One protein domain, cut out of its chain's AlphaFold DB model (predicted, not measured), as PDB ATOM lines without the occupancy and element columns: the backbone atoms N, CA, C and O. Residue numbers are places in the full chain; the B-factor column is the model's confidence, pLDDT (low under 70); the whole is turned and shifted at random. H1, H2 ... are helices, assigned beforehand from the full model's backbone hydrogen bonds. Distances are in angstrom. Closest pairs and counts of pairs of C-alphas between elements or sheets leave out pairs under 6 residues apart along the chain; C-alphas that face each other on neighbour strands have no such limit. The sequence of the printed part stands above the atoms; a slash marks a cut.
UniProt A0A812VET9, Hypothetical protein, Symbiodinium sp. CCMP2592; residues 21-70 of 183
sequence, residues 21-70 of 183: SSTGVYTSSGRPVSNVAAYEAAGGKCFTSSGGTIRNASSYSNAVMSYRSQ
ATOM      1  N   SER A  21     253.789 267.345 294.499       81.12
ATOM      2  CA  SER A  21     254.156 266.993 295.865       81.12
ATOM      3  C   SER A  21     254.355 265.485 295.971       81.12
ATOM      4  O   SER A  21     253.408 264.723 295.743       81.12
ATOM      5  N   SER A  22     255.552 265.034 296.355       80.69
ATOM      6  CA  SER A  22     255.850 263.618 296.634       80.69
ATOM      7  C   SER A  22     255.031 263.060 297.810       80.69
ATOM      8  O   SER A  22     254.724 261.870 297.829       80.69
ATOM      9  N   THR A  23     254.587 263.930 298.719       83.56
ATOM     10  CA  THR A  23     253.709 263.619 299.859       83.56
ATOM     11  C   THR A  23     252.222 263.731 299.498       83.56
ATOM     12  O   THR A  23     251.360 263.277 300.241       83.56
ATOM     13  N   GLY A  24     251.893 264.359 298.361       86.69
ATOM     14  CA  GLY A  24     250.516 264.720 297.999       86.69
ATOM     15  C   GLY A  24     249.923 265.848 298.854       86.69
ATOM     16  O   GLY A  24     248.748 266.169 298.692       86.69
ATOM     17  N   VAL A  25     250.723 266.445 299.741       90.62
ATOM     18  CA  VAL A  25     250.311 267.500 300.670       90.62
ATOM     19  C   VAL A  25     250.826 268.857 300.200       90.62
ATOM     20  O   VAL A  25     251.958 268.972 299.719       90.62
ATOM     21  N   TYR A  26     249.988 269.879 300.369       92.81
ATOM     22  CA  TYR A  26     250.239 271.257 299.963       92.81
ATOM     23  C   TYR A  26     249.920 272.246 301.097       92.81
ATOM     24  O   TYR A  26     249.117 271.963 301.986       92.81
ATOM     25  N   THR A  27     250.548 273.421 301.073       91.12
ATOM     26  CA  THR A  27     250.188 274.578 301.906       91.12
ATOM     27  C   THR A  27     248.899 275.230 301.389       91.12
ATOM     28  O   THR A  27     248.440 274.930 300.287       91.12
ATOM     29  N   SER A  28     248.338 276.191 302.133       89.00
ATOM     30  CA  SER A  28     247.179 276.985 301.675       89.00
ATOM     31  C   SER A  28     247.452 277.770 300.387       89.00
ATOM     32  O   SER A  28     246.533 278.046 299.624       89.00
ATOM     33  N   SER A  29     248.717 278.106 300.126       88.88
ATOM     34  CA  SER A  29     249.178 278.761 298.898       88.88
ATOM     35  C   SER A  29     249.469 277.790 297.747       88.88
ATOM     36  O   SER A  29     250.004 278.205 296.722       88.88
ATOM     37  N   GLY A  30     249.163 276.498 297.906       87.06
ATOM     38  CA  GLY A  30     249.385 275.478 296.879       87.06
ATOM     39  C   GLY A  30     250.846 275.045 296.722       87.06
ATOM     40  O   GLY A  30     251.183 274.374 295.748       87.06
ATOM     41  N   ARG A  31     251.738 275.400 297.659       88.75
ATOM     42  CA  ARG A  31     253.136 274.938 297.628       88.75
ATOM     43  C   ARG A  31     253.225 273.515 298.182       88.75
ATOM     44  O   ARG A  31     252.604 273.246 299.205       88.75
ATOM     45  N   PRO A  32     253.995 272.607 297.565       91.50
ATOM     46  CA  PRO A  32     254.169 271.258 298.089       91.50
ATOM     47  C   PRO A  32     254.869 271.289 299.454       91.50
ATOM     48  O   PRO A  32     255.815 272.054 299.658       91.50
ATOM     49  N   VAL A  33     254.420 270.440 300.379       89.88
ATOM     50  CA  VAL A  33     255.030 270.267 301.706       89.88
ATOM     51  C   VAL A  33     255.901 269.015 301.679       89.88
ATOM     52  O   VAL A  33     255.382 267.911 301.539       89.88
ATOM     53  N   SER A  34     257.220 269.174 301.805       86.81
ATOM     54  CA  SER A  34     258.182 268.062 301.775       86.81
ATOM     55  C   SER A  34     258.324 267.349 303.124       86.81
ATOM     56  O   SER A  34     258.392 266.125 303.156       86.81
ATOM     57  N   ASN A  35     258.320 268.093 304.235       87.88
ATOM     58  CA  ASN A  35     258.343 267.549 305.595       87.88
ATOM     59  C   ASN A  35     257.005 267.823 306.293       87.88
ATOM     60  O   ASN A  35     256.830 268.836 306.971       87.88
ATOM     61  N   VAL A  36     256.047 266.923 306.071       88.88
ATOM     62  CA  VAL A  36     254.669 267.082 306.557       88.88
ATOM     63  C   VAL A  36     254.604 267.066 308.082       88.88
ATOM     64  O   VAL A  36     253.932 267.915 308.656       88.88
ATOM     65  N   ALA A  37     255.359 266.179 308.736       86.50
ATOM     66  CA  ALA A  37     255.373 266.071 310.193       86.50
ATOM     67  C   ALA A  37     255.892 267.352 310.865       86.50
ATOM     68  O   ALA A  37     255.255 267.865 311.781       86.50
ATOM     69  N   ALA A  38     257.007 267.913 310.381       86.00
ATOM     70  CA  ALA A  38     257.535 269.167 310.920       86.00
ATOM     71  C   ALA A  38     256.592 270.350 310.657       86.00
ATOM     72  O   ALA A  38     256.428 271.218 311.512       86.00
ATOM     73  N   TYR A  39     255.950 270.379 309.486       87.12
ATOM     74  CA  TYR A  39     255.014 271.442 309.135       87.12
ATOM     75  C   TYR A  39     253.731 271.393 309.985       87.12
ATOM     76  O   TYR A  39     253.281 272.436 310.454       87.12
ATOM     77  N   GLU A  40     253.182 270.202 310.254       87.88
ATOM     78  CA  GLU A  40     252.074 270.030 311.206       87.88
ATOM     79  C   GLU A  40     252.485 270.399 312.635       87.88
ATOM     80  O   GLU A  40     251.741 271.102 313.316       87.88
ATOM     81  N   ALA A  41     253.679 269.989 313.080       85.12
ATOM     82  CA  ALA A  41     254.199 270.327 314.407       85.12
ATOM     83  C   ALA A  41     254.371 271.844 314.609       85.12
ATOM     84  O   ALA A  41     254.208 272.338 315.722       85.12
ATOM     85  N   ALA A  42     254.629 272.595 313.535       88.06
ATOM     86  CA  ALA A  42     254.664 274.057 313.540       88.06
ATOM     87  C   ALA A  42     253.265 274.719 313.505       88.06
ATOM     88  O   ALA A  42     253.167 275.939 313.382       88.06
ATOM     89  N   GLY A  43     252.176 273.943 313.575       88.56
ATOM     90  CA  GLY A  43     250.793 274.434 313.497       88.56
ATOM     91  C   GLY A  43     250.294 274.688 312.069       88.56
ATOM     92  O   GLY A  43     249.233 275.288 311.873       88.56
ATOM     93  N   GLY A  44     251.044 274.249 311.056       88.44
ATOM     94  CA  GLY A  44     250.703 274.429 309.652       88.44
ATOM     95  C   GLY A  44     249.475 273.616 309.237       88.44
ATOM     96  O   GLY A  44     249.408 272.404 309.433       88.44
ATOM     97  N   LYS A  45     248.505 274.272 308.589       90.69
ATOM     98  CA  LYS A  45     247.368 273.585 307.957       90.69
ATOM     99  C   LYS A  45     247.775 273.031 306.596       90.69
ATOM    100  O   LYS A  45     248.354 273.747 305.775       90.69
ATOM    101  N   CYS A  46     247.438 271.770 306.369       90.94
ATOM    102  CA  CYS A  46     247.753 271.031 305.156       90.94
ATOM    103  C   CYS A  46     246.520 270.860 304.267       90.94
ATOM    104  O   CYS A  46     245.398 270.731 304.762       90.94
ATOM    105  N   PHE A  47     246.743 270.823 302.957       91.44
ATOM    106  CA  PHE A  47     245.695 270.774 301.946       91.44
ATOM    107  C   PHE A  47     246.011 269.740 300.861       91.44
ATOM    108  O   PHE A  47     247.174 269.414 300.612       91.44
ATOM    109  N   THR A  48     244.971 269.223 300.209       88.69
ATOM    110  CA  THR A  48     245.092 268.449 298.967       88.69
ATOM    111  C   THR A  48     245.422 269.379 297.795       88.69
ATOM    112  O   THR A  48     245.282 270.598 297.896       88.69
ATOM    113  N   SER A  49     245.792 268.821 296.639       86.00
ATOM    114  CA  SER A  49     245.994 269.608 295.409       86.00
ATOM    115  C   SER A  49     244.742 270.366 294.946       86.00
ATOM    116  O   SER A  49     244.858 271.358 294.234       86.00
ATOM    117  N   SER A  50     243.551 269.922 295.359       87.12
ATOM    118  CA  SER A  50     242.265 270.582 295.101       87.12
ATOM    119  C   SER A  50     241.876 271.631 296.153       87.12
ATOM    120  O   SER A  50     240.790 272.196 296.067       87.12
ATOM    121  N   GLY A  51     242.725 271.887 297.157       85.69
ATOM    122  CA  GLY A  51     242.468 272.869 298.217       85.69
ATOM    123  C   GLY A  51     241.615 272.358 299.386       85.69
ATOM    124  O   GLY A  51     241.262 273.136 300.270       85.69
ATOM    125  N   GLY A  52     241.298 271.061 299.441       90.56
ATOM    126  CA  GLY A  52     240.593 270.462 300.577       90.56
ATOM    127  C   GLY A  52     241.496 270.371 301.808       90.56
ATOM    128  O   GLY A  52     242.645 269.955 301.695       90.56
ATOM    129  N   THR A  53     241.003 270.750 302.989       90.19
ATOM    130  CA  THR A  53     241.796 270.679 304.233       90.19
ATOM    131  C   THR A  53     242.014 269.232 304.676       90.19
ATOM    132  O   THR A  53     241.079 268.432 304.699       90.19
ATOM    133  N   ILE A  54     243.237 268.910 305.094       88.81
ATOM    134  CA  ILE A  54     243.622 267.595 305.606       88.81
ATOM    135  C   ILE A  54     243.775 267.686 307.130       88.81
ATOM    136  O   ILE A  54     244.590 268.456 307.626       88.81
ATOM    137  N   ARG A  55     242.991 266.897 307.879       85.88
ATOM    138  CA  ARG A  55     243.002 266.904 309.359       85.88
ATOM    139  C   ARG A  55     244.171 266.138 309.990       85.88
ATOM    140  O   ARG A  55     244.496 266.394 311.139       85.88
ATOM    141  N   ASN A  56     244.749 265.175 309.274       85.69
ATOM    142  CA  ASN A  56     245.890 264.376 309.725       85.69
ATOM    143  C   ASN A  56     246.820 264.152 308.527       85.69
ATOM    144  O   ASN A  56     246.743 263.141 307.821       85.69
ATOM    145  N   ALA A  57     247.609 265.176 308.224       86.19
ATOM    146  CA  ALA A  57     248.409 265.259 307.017       86.19
ATOM    147  C   ALA A  57     249.555 264.258 307.021       86.19
ATOM    148  O   ALA A  57     249.831 263.683 305.973       86.19
ATOM    149  N   SER A  58     250.156 263.968 308.176       83.69
ATOM    150  CA  SER A  58     251.157 262.906 308.300       83.69
ATOM    151  C   SER A  58     250.582 261.544 307.899       83.69
ATOM    152  O   SER A  58     251.177 260.833 307.088       83.69
ATOM    153  N   SER A  59     249.380 261.191 308.375       81.19
ATOM    154  CA  SER A  59     248.719 259.939 307.971       81.19
ATOM    155  C   SER A  59     248.357 259.925 306.486       81.19
ATOM    156  O   SER A  59     248.567 258.914 305.817       81.19
ATOM    157  N   TYR A  60     247.857 261.048 305.959       83.88
ATOM    158  CA  TYR A  60     247.538 261.195 304.537       83.88
ATOM    159  C   TYR A  60     248.784 261.040 303.656       83.88
ATOM    160  O   TYR A  60     248.793 260.232 302.731       83.88
ATOM    161  N   SER A  61     249.858 261.755 303.988       85.62
ATOM    162  CA  SER A  61     251.148 261.693 303.301       85.62
ATOM    163  C   SER A  61     251.697 260.272 303.285       85.62
ATOM    164  O   SER A  61     252.065 259.760 302.230       85.62
ATOM    165  N   ASN A  62     251.674 259.591 304.433       82.94
ATOM    166  CA  ASN A  62     252.109 258.202 304.531       82.94
ATOM    167  C   ASN A  62     251.268 257.270 303.648       82.94
ATOM    168  O   ASN A  62     251.819 256.372 303.017       82.94
ATOM    169  N   ALA A  63     249.950 257.479 303.568       80.38
ATOM    170  CA  ALA A  63     249.083 256.701 302.685       80.38
ATOM    171  C   ALA A  63     249.392 256.956 301.197       80.38
ATOM    172  O   ALA A  63     249.446 256.005 300.415       80.38
ATOM    173  N   VAL A  64     249.648 258.210 300.811       83.75
ATOM    174  CA  VAL A  64     250.046 258.581 299.443       83.75
ATOM    175  C   VAL A  64     251.387 257.949 299.072       83.75
ATOM    176  O   VAL A  64     251.505 257.352 298.003       83.75
ATOM    177  N   MET A  65     252.387 258.034 299.950       83.44
ATOM    178  CA  MET A  65     253.701 257.425 299.728       83.44
ATOM    179  C   MET A  65     253.619 255.900 299.639       83.44
ATOM    180  O   MET A  65     254.194 255.312 298.721       83.44
ATOM    181  N   SER A  66     252.856 255.250 300.528       80.69
ATOM    182  CA  SER A  66     252.575 253.814 300.423       80.69
ATOM    183  C   SER A  66     251.970 253.469 299.076       80.69
ATOM    184  O   SER A  66     252.450 252.563 298.415       80.69
ATOM    185  N   TYR A  67     250.944 254.206 298.641       83.19
ATOM    186  CA  TYR A  67     250.280 253.956 297.364       83.19
ATOM    187  C   TYR A  67     251.216 254.107 296.160       83.19
ATOM    188  O   TYR A  67     251.172 253.302 295.235       83.19
ATOM    189  N   ARG A  68     252.092 255.112 296.179       84.31
ATOM    190  CA  ARG A  68     253.038 255.363 295.084       84.31
ATOM    191  C   ARG A  68     254.201 254.376 295.039       84.31
ATOM    192  O   ARG A  68     254.750 254.162 293.967       84.31
ATOM    193  N   SER A  69     254.576 253.799 296.178       83.12
ATOM    194  CA  SER A  69     255.703 252.861 296.281       83.12
ATOM    195  C   SER A  69     255.294 251.386 296.186       83.12
ATOM    196  O   SER A  69     256.170 250.517 296.191       83.12
ATOM    197  N   GLN A  70     253.997 251.077 296.048       83.94
ATOM    198  CA  GLN A  70     253.533 249.695 295.889       83.94
ATOM    199  C   GLN A  70     254.140 249.039 294.644       83.94
ATOM    200  O   GLN A  70     254.131 249.613 293.555       83.94
TER     201      GLN A  70
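AT A GLANCE: This is residues 21 to 70 of the 183 residues of the protein "Hypothetical protein" of Symbiodinium sp. CCMP2592 (UniProt A0A812VET9). What is the shape? With little regular structure, looping residues 21 to 35 and 42 to 56 and short helix H1 make a body, from which longer helix H2 runs to one end of the longest axis. What are its figures? The printed part has 50 residues with two named helices, H1 then H2, and no named strand. The class is all helix, with under half of the residues in named elements. It is compact, with radius of gyration of the C-alphas 9.8 A and spans 30 by 22 by 16 A.

IN THESE COORDINATES: Where is H1? H1, residues 36 to 41, begins with C-alpha 36 at (254.669, 267.082, 306.557). And H2? H2, residues 57 to 69, 17.9 A long, ends with C-alpha 69 at (255.703, 252.861, 296.281).

HOW THE PARTS SIT: How do they stand? In this helical hairpin, opposite ways at a shallow tilt of 10 degrees, H2 touches H1 with residues 57 to 61 alone; the closest C-alphas, of Ala 37 and Ser 58, are 5.6 A apart. Their backbones? In both, every O i to N i+4 pair is within hydrogen-bond range.

THE WHOLE: Any cut? The printed part has no cut; the 15-residue link is long. Low confidence? No printed residue is under 70.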